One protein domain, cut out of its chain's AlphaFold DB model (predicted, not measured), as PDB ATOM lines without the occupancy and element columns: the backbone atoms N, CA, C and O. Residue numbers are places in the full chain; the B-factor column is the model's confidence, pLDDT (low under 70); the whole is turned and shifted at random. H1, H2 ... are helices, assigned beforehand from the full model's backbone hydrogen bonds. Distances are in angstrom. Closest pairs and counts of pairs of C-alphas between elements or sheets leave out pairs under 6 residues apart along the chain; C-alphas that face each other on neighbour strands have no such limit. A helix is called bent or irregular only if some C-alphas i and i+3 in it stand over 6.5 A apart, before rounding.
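Overview. This is residues 4 to 63 of the 63 residues of the protein "Conjugative transfer protein TraD" of Martelella mediterranea (UniProt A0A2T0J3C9). The longest helix, H1, is an arm whose residues 4 to 16 stick out free, while its last turns lie at the open side of a loose V made by H2 and H3. H2 and H3 are joined at the point of the V by residues 43 to 46, and H1 stands about perpendicular to both of them. The printed part has 60 residues with three named helices, in the order H1, H2, H3 along the chain, and no named strand; its class is all helix. The whole is loose, with a radius of gyration of the C-alphas of 13.2 A, and the C-alphas span 36 by 26 by 26 A along their three main axes.

Along the chain. H1 is residues 4 to 22 and measures 27.1 A from first to last C-alpha, starting at C-alpha 4 at (10.716, 36.269, -19.259) and ending at C-alpha 22 at (-13.906, 40.305, -8.806). H2 is residues 30 to 42, 18.3 A long, and begins at C-alpha 30 at (-5.492, 44.987, 3.026). H3 is residues 47 to 61, 20.9 A long, and ends at C-alpha 61 at (-15.410, 33.887, -12.952). No helix is bent or irregular.

Arrangement. H1 touches no helix. H1 and H3 are close but not clearly touching, with 2 pairs of C-alphas within 8 A; the closest are the C-alphas of Lys 22 and Ala 60, 7.5 A apart. The lines of H1 and H3 are about perpendicular, at 89 degrees. H1 and H2 are also close but not clearly touching, with 1 pair of C-alphas within 8 A, those of Val 20 and Ile 33 at 7.8 A. Their lines are about perpendicular as well, at 81 degrees. H2 and H3 are apart, though they follow each other in the chain. In H2 and H3 every backbone O i to N i+4 pair is within hydrogen-bond range; in H1 it is 14 of 15.

Size, cuts and confidence. The two C-alphas farthest apart are those of Arg 4 and Arg 48, 37.0 A. Without residues 4 to 16 of H1, which stand free, the body has 47 residues and spans 30 by 26 by 11 A, with a radius of gyration of 11.5 A. The printed part has no cut and ends at residue 63, the chain's last residue. The link from H1 to H2, 7 residues, is short; the link from H2 to H3, 4 residues, is tight; no link is long. The mean pLDDT of the printed part is 91.3, and the model's confidence is low, under 70, at residues 4 to 7 and at residue 63.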
ATOM      1  N   ARG A   4      11.966  37.062 -19.267       61.94
ATOM      2  CA  ARG A   4      10.716  36.269 -19.259       61.94
ATOM      3  C   ARG A   4      10.126  36.086 -17.857       61.94
ATOM      4  O   ARG A   4       8.952  36.361 -17.673       61.94
ATOM      5  N   GLU A   5      10.960  35.761 -16.871       64.06
ATOM      6  CA  GLU A   5      10.523  35.548 -15.481       64.06
ATOM      7  C   GLU A   5       9.856  36.790 -14.870       64.06
ATOM      8  O   GLU A   5       8.861  36.679 -14.167       64.06
ATOM      9  N   ARG A   6      10.340  37.997 -15.196       66.38
ATOM     10  CA  ARG A   6       9.727  39.248 -14.711       66.38
ATOM     11  C   ARG A   6       8.384  39.546 -15.372       66.38
ATOM     12  O   ARG A   6       7.496  40.097 -14.726       66.38
ATOM     13  N   SER A   7       8.247  39.216 -16.656       68.31
ATOM     14  CA  SER A   7       6.990  39.385 -17.389       68.31
ATOM     15  C   SER A   7       5.912  38.435 -16.869       68.31
ATOM     16  O   SER A   7       4.774  38.859 -16.679       68.31
ATOM     17  N   GLU A   8       6.277  37.183 -16.592       72.62
ATOM     18  CA  GLU A   8       5.372  36.184 -16.017       72.62
ATOM     19  C   GLU A   8       4.978  36.537 -14.580       72.62
ATOM     20  O   GLU A   8       3.793  36.528 -14.263       72.62
ATOM     21  N   ASP A   9       5.932  36.958 -13.744       81.31
ATOM     22  CA  ASP A   9       5.662  37.381 -12.363       81.31
ATOM     23  C   ASP A   9       4.743  38.613 -12.296       81.31
ATOM     24  O   ASP A   9       3.799  38.656 -11.507       81.31
ATOM     25  N   THR A  10       4.951  39.597 -13.180       84.50
ATOM     26  CA  THR A  10       4.080  40.784 -13.259       84.50
ATOM     27  C   THR A  10       2.662  40.398 -13.664       84.50
ATOM     28  O   THR A  10       1.700  40.817 -13.022       84.50
ATOM     29  N   ARG A  11       2.516  39.571 -14.707       89.19
ATOM     30  CA  ARG A  11       1.203  39.112 -15.167       89.19
ATOM     31  C   ARG A  11       0.489  38.300 -14.090       89.19
ATOM     32  O   ARG A  11      -0.686  38.543 -13.841       89.19
ATOM     33  N   HIS A  12       1.204  37.410 -13.410       89.75
ATOM     34  CA  HIS A  12       0.646  36.590 -12.340       89.75
ATOM     35  C   HIS A  12       0.141  37.448 -11.172       89.75
ATOM     36  O   HIS A  12      -0.960  37.239 -10.667       89.75
ATOM     37  N   LYS A  13       0.902  38.476 -10.778       90.38
ATOM     38  CA  LYS A  13       0.479  39.434  -9.745       90.38
ATOM     39  C   LYS A  13      -0.754  40.236 -10.161       90.38
ATOM     40  O   LYS A  13      -1.634  40.449  -9.331       90.38
ATOM     41  N   ILE A  14      -0.842  40.643 -11.431       92.94
ATOM     42  CA  ILE A  14      -2.024  41.327 -11.978       92.94
ATOM     43  C   ILE A  14      -3.246  40.404 -11.944       92.94
ATOM     44  O   ILE A  14      -4.308  40.820 -11.486       92.94
ATOM     45  N   GLU A  15      -3.100  39.152 -12.380       93.12
ATOM     46  CA  GLU A  15      -4.184  38.164 -12.377       93.12
ATOM     47  C   GLU A  15      -4.704  37.911 -10.955       93.12
ATOM     48  O   GLU A  15      -5.912  37.969 -10.725       93.12
ATOM     49  N   LEU A  16      -3.807  37.726  -9.979       93.56
ATOM     50  CA  LEU A  16      -4.184  37.570  -8.571       93.56
ATOM     51  C   LEU A  16      -4.877  38.819  -8.008       93.56
ATOM     52  O   LEU A  16      -5.877  38.691  -7.305       93.56
ATOM     53  N   GLY A  17      -4.392  40.018  -8.343       93.06
ATOM     54  CA  GLY A  17      -5.055  41.273  -7.976       93.06
ATOM     55  C   GLY A  17      -6.459  41.395  -8.580       93.06
ATOM     56  O   GLY A  17      -7.390  41.818  -7.899       93.06
ATOM     57  N   GLY A  18      -6.649  40.941  -9.821       93.81
ATOM     58  CA  GLY A  18      -7.957  40.911 -10.480       93.81
ATOM     59  C   GLY A  18      -8.985  40.031  -9.762       93.81
ATOM     60  O   GLY A  18     -10.166  40.380  -9.723       93.81
ATOM     61  N   LEU A  19      -8.552  38.934  -9.129       95.19
ATOM     62  CA  LEU A  19      -9.439  38.077  -8.329       95.19
ATOM     63  C   LEU A  19      -9.988  38.797  -7.092       95.19
ATOM     64  O   LEU A  19     -11.136  38.570  -6.721       95.19
ATOM     65  N   VAL A  20      -9.196  39.680  -6.480       95.00
ATOM     66  CA  VAL A  20      -9.618  40.477  -5.316       95.00
ATOM     67  C   VAL A  20     -10.739  41.442  -5.707       95.00
ATOM     68  O   VAL A  20     -11.767  41.497  -5.035       95.00
ATOM     69  N   ILE A  21     -10.589  42.139  -6.836       94.88
ATOM     70  CA  ILE A  21     -11.620  43.053  -7.351       94.88
ATOM     71  C   ILE A  21     -12.891  42.286  -7.730       94.88
ATOM     72  O   ILE A  21     -13.990  42.709  -7.382       94.88
ATOM     73  N   LYS A  22     -12.758  41.128  -8.393       94.06
ATOM     74  CA  LYS A  22     -13.906  40.305  -8.806       94.06
ATOM     75  C   LYS A  22     -14.668  39.696  -7.624       94.06
ATOM     76  O   LYS A  22     -15.852  39.408  -7.746       94.06
ATOM     77  N   ALA A  23     -14.003  39.535  -6.481       94.94
ATOM     78  CA  ALA A  23     -14.624  39.158  -5.215       94.94
ATOM     79  C   ALA A  23     -15.265  40.348  -4.469       94.94
ATOM     80  O   ALA A  23     -15.683  40.179  -3.327       94.94
ATOM     81  N   SER A  24     -15.319  41.537  -5.085       93.69
ATOM     82  CA  SER A  24     -15.799  42.786  -4.478       93.69
ATOM     83  C   SER A  24     -15.020  43.202  -3.225       93.69
ATOM     84  O   SER A  24     -15.561  43.860  -2.348       93.69
ATOM     85  N   LEU A  25     -13.734  42.842  -3.153       95.56
ATOM     86  CA  LEU A  25     -12.842  43.176  -2.037       95.56
ATOM     87  C   LEU A  25     -11.878  44.328  -2.371       95.56
ATOM     88  O   LEU A  25     -10.893  44.528  -1.670       95.56
ATOM     89  N   GLY A  26     -12.097  45.046  -3.474       93.44
ATOM     90  CA  GLY A  26     -11.159  46.066  -3.958       93.44
ATOM     91  C   GLY A  26     -11.012  47.284  -3.050       93.44
ATOM     92  O   GLY A  26      -9.919  47.839  -2.961       93.44
ATOM     93  N   ASP A  27     -12.091  47.642  -2.358       95.19
ATOM     94  CA  ASP A  27     -12.145  48.784  -1.442       95.19
ATOM     95  C   ASP A  27     -11.941  48.370   0.027       95.19
ATOM     96  O   ASP A  27     -11.942  49.212   0.924       95.19
ATOM     97  N   GLU A  28     -11.754  47.071   0.281       97.44
ATOM     98  CA  GLU A  28     -11.572  46.524   1.623       97.44
ATOM     99  C   GLU A  28     -10.150  46.733   2.159       97.44
ATOM    100  O   GLU A  28      -9.172  46.888   1.417       97.44
ATOM    101  N   ASP A  29     -10.014  46.674   3.486       97.38
ATOM    102  CA  ASP A  29      -8.715  46.786   4.149       97.38
ATOM    103  C   ASP A  29      -7.765  45.640   3.740       97.38
ATOM    104  O   ASP A  29      -8.126  44.459   3.692       97.38
ATOM    105  N   ARG A  30      -6.493  45.967   3.487       95.69
ATOM    106  CA  ARG A  30      -5.492  44.987   3.026       95.69
ATOM    107  C   ARG A  30      -5.275  43.846   4.023       95.69
ATOM    108  O   ARG A  30      -5.039  42.710   3.602       95.69
ATOM    109  N   ALA A  31      -5.334  44.123   5.324       97.44
ATOM    110  CA  ALA A  31      -5.214  43.108   6.363       97.44
ATOM    111  C   ALA A  31      -6.435  42.180   6.378       97.44
ATOM    112  O   ALA A  31      -6.274  40.976   6.593       97.44
ATOM    113  N   TYR A  32      -7.629  42.702   6.077       97.50
ATOM    114  CA  TYR A  32      -8.834  41.889   5.929       97.50
ATOM    115  C   TYR A  32      -8.705  40.904   4.761       97.50
ATOM    116  O   TYR A  32      -8.850  39.694   4.953       97.50
ATOM    117  N   ILE A  33      -8.325  41.392   3.575       96.81
ATOM    118  CA  ILE A  33      -8.121  40.560   2.375       96.81
ATOM    119  C   ILE A  33      -7.100  39.451   2.658       96.81
ATOM    120  O   ILE A  33      -7.344  38.273   2.378       96.81
ATOM    121  N   LEU A  34      -5.967  39.807   3.273       96.94
ATOM    122  CA  LEU A  34      -4.947  38.836   3.658       96.94
ATOM    123  C   LEU A  34      -5.486  37.811   4.670       96.94
ATOM    124  O   LEU A  34      -5.217  36.616   4.536       96.94
ATOM    125  N   GLY A  35      -6.276  38.247   5.652       97.81
ATOM    126  CA  GLY A  35      -6.924  37.377   6.633       97.81
ATOM    127  C   GLY A  35      -7.858  36.344   5.997       97.81
ATOM    128  O   GLY A  35      -7.796  35.159   6.347       97.81
ATOM    129  N   VAL A  36      -8.665  36.753   5.014       95.62
ATOM    130  CA  VAL A  36      -9.551  35.858   4.248       95.62
ATOM    131  C   VAL A  36      -8.737  34.798   3.501       95.62
ATOM    132  O   VAL A  36      -8.997  33.597   3.640       95.62
ATOM    133  N   LEU A  37      -7.696  35.212   2.770       95.19
ATOM    134  CA  LEU A  37      -6.837  34.299   2.006       95.19
ATOM    135  C   LEU A  37      -6.101  33.301   2.912       95.19
ATOM    136  O   LEU A  37      -6.052  32.102   2.618       95.19
ATOM    137  N   LEU A  38      -5.568  33.764   4.046       97.19
ATOM    138  CA  LEU A  38      -4.910  32.900   5.029       97.19
ATOM    139  C   LEU A  38      -5.882  31.892   5.644       97.19
ATOM    140  O   LEU A  38      -5.515  30.734   5.850       97.19
ATOM    141  N   THR A  39      -7.123  32.304   5.902       95.69
ATOM    142  CA  THR A  39      -8.171  31.417   6.424       95.69
ATOM    143  C   THR A  39      -8.493  30.303   5.431       95.69
ATOM    144  O   THR A  39      -8.528  29.132   5.816       95.69
ATOM    145  N   GLY A  40      -8.632  30.634   4.144       93.94
ATOM    146  CA  GLY A  40      -8.789  29.642   3.079       93.94
ATOM    147  C   GLY A  40      -7.594  28.685   2.990       93.94
ATOM    148  O   GLY A  40      -7.771  27.467   2.981       93.94
ATOM    149  N   ASN A  41      -6.366  29.214   3.014       94.81
ATOM    150  CA  ASN A  41      -5.150  28.396   2.958       94.81
ATOM    151  C   ASN A  41      -5.018  27.439   4.156       94.81
ATOM    152  O   ASN A  41      -4.604  26.296   3.970       94.81
ATOM    153  N   ARG A  42      -5.399  27.859   5.370       95.69
ATOM    154  CA  ARG A  42      -5.400  26.987   6.562       95.69
ATOM    155  C   ARG A  42      -6.375  25.819   6.431       95.69
ATOM    156  O   ARG A  42      -6.103  24.742   6.946       95.69
ATOM    157  N   ARG A  43      -7.491  26.014   5.727       94.75
ATOM    158  CA  ARG A  43      -8.553  25.008   5.569       94.75
ATOM    159  C   ARG A  43      -8.451  24.195   4.276       94.75
ATOM    160  O   ARG A  43      -9.310  23.361   4.024       94.75
ATOM    161  N   LYS A  44      -7.404  24.378   3.465       88.00
ATOM    162  CA  LYS A  44      -7.271  23.721   2.147       88.00
ATOM    163  C   LYS A  44      -7.237  22.186   2.175       88.00
ATOM    164  O   LYS A  44      -7.407  21.574   1.125       88.00
ATOM    165  N   GLY A  45      -6.974  21.586   3.340       92.88
ATOM    166  CA  GLY A  45      -7.019  20.134   3.544       92.88
ATOM    167  C   GLY A  45      -8.439  19.563   3.627       92.88
ATOM    168  O   GLY A  45      -8.618  18.363   3.458       92.88
ATOM    169  N   ASP A  46      -9.450  20.406   3.843       95.50
ATOM    170  CA  ASP A  46     -10.856  20.009   3.789       95.50
ATOM    171  C   ASP A  46     -11.284  19.868   2.319       95.50
ATOM    172  O   ASP A  46     -11.481  20.855   1.605       95.50
ATOM    173  N   ALA A  47     -11.400  18.620   1.860       94.44
ATOM    174  CA  ALA A  47     -11.730  18.300   0.475       94.44
ATOM    175  C   ALA A  47     -13.100  18.849   0.050       94.44
ATOM    176  O   ALA A  47     -13.233  19.359  -1.065       94.44
ATOM    177  N   ARG A  48     -14.096  18.804   0.947       95.00
ATOM    178  CA  ARG A  48     -15.454  19.279   0.664       95.00
ATOM    179  C   ARG A  48     -15.472  20.794   0.540       95.00
ATOM    180  O   ARG A  48     -16.026  21.324  -0.421       95.00
ATOM    181  N   LEU A  49     -14.824  21.492   1.472       93.31
ATOM    182  CA  LEU A  49     -14.670  22.941   1.380       93.31
ATOM    183  C   LEU A  49     -13.928  23.325   0.099       93.31
ATOM    184  O   LEU A  49     -14.354  24.234  -0.609       93.31
ATOM    185  N   ARG A  50     -12.833  22.630  -0.225       93.62
ATOM    186  CA  ARG A  50     -12.046  22.907  -1.431       93.62
ATOM    187  C   ARG A  50     -12.892  22.773  -2.697       93.62
ATOM    188  O   ARG A  50     -12.825  23.647  -3.558       93.62
ATOM    189  N   GLU A  51     -13.692  21.716  -2.807       95.44
ATOM    190  CA  GLU A  51     -14.610  21.520  -3.930       95.44
ATOM    191  C   GLU A  51     -15.653  22.646  -4.021       95.44
ATOM    192  O   GLU A  51     -15.830  23.240  -5.087       95.44
ATOM    193  N   GLN A  52     -16.282  23.001  -2.897       95.06
ATOM    194  CA  GLN A  52     -17.258  24.094  -2.834       95.06
ATOM    195  C   GLN A  52     -16.652  25.441  -3.244       95.06
ATOM    196  O   GLN A  52     -17.247  26.160  -4.046       95.06
ATOM    197  N   MET A  53     -15.457  25.772  -2.748       94.75
ATOM    198  CA  MET A  53     -14.767  27.021  -3.087       94.75
ATOM    199  C   MET A  53     -14.384  27.075  -4.569       94.75
ATOM    200  O   MET A  53     -14.530  28.120  -5.200       94.75
ATOM    201  N   ILE A  54     -13.954  25.953  -5.161       94.81
ATOM    202  CA  ILE A  54     -13.679  25.877  -6.604       94.81
ATOM    203  C   ILE A  54     -14.961  26.084  -7.411       94.81
ATOM    204  O   ILE A  54     -14.941  26.810  -8.406       94.81
ATOM    205  N   LYS A  55     -16.071  25.455  -7.007       96.81
ATOM    206  CA  LYS A  55     -17.364  25.621  -7.679       96.81
ATOM    207  C   LYS A  55     -17.807  27.086  -7.661       96.81
ATOM    208  O   LYS A  55     -18.075  27.639  -8.726       96.81
ATOM    209  N   LEU A  56     -17.789  27.714  -6.486       94.56
ATOM    210  CA  LEU A  56     -18.151  29.120  -6.309       94.56
ATOM    211  C   LEU A  56     -17.231  30.047  -7.117       94.56
ATOM    212  O   LEU A  56     -17.705  30.913  -7.847       94.56
ATOM    213  N   GLY A  57     -15.914  29.831  -7.054       94.56
ATOM    214  CA  GLY A  57     -14.945  30.621  -7.814       94.56
ATOM    215  C   GLY A  57     -15.159  30.515  -9.328       94.56
ATOM    216  O   GLY A  57     -15.089  31.516 -10.035       94.56
ATOM    217  N   ARG A  58     -15.489  29.323  -9.841       95.94
ATOM    218  CA  ARG A  58     -15.841  29.130 -11.259       95.94
ATOM    219  C   ARG A  58     -17.135  29.840 -11.641       95.94
ATOM    220  O   ARG A  58     -17.228  30.331 -12.759       95.94
ATOM    221  N   GLU A  59     -18.128  29.866 -10.758       94.06
ATOM    222  CA  GLU A  59     -19.372  30.613 -10.966       94.06
ATOM    223  C   GLU A  59     -19.112  32.120 -11.032       94.06
ATOM    224  O   GLU A  59     -19.533  32.755 -11.996       94.06
ATOM    225  N   ALA A  60     -18.344  32.664 -10.086       93.12
ATOM    226  CA  ALA A  60     -17.968  34.076 -10.071       93.12
ATOM    227  C   ALA A  60     -17.131  34.473 -11.298       93.12
ATOM    228  O   ALA A  60     -17.307  35.553 -11.848       93.12
ATOM    229  N   LEU A  61     -16.242  33.598 -11.780       90.44
ATOM    230  CA  LEU A  61     -15.410  33.887 -12.952       90.44
ATOM    231  C   LEU A  61     -16.191  33.966 -14.272       90.44
ATOM    232  O   LEU A  61     -15.689  34.611 -15.190       90.44
ATOM    233  N   ARG A  62     -17.371  33.336 -14.368       87.50
ATOM    234  CA  ARG A  62     -18.228  33.353 -15.570       87.50
ATOM    235  C   ARG A  62     -19.070  34.622 -15.728       87.50
ATOM    236  O   ARG A  62     -19.618  34.811 -16.810       87.50
ATOM    237  N   GLN A  63     -19.207  35.417 -14.670       68.62
ATOM    238  CA  GLN A  63     -19.865  36.729 -14.689       68.62
ATOM    239  C   GLN A  63     -18.913  37.790 -15.243       68.62
ATOM    240  O   GLN A  63     -19.403  38.712 -15.918       68.62
TER     241      GLN A  63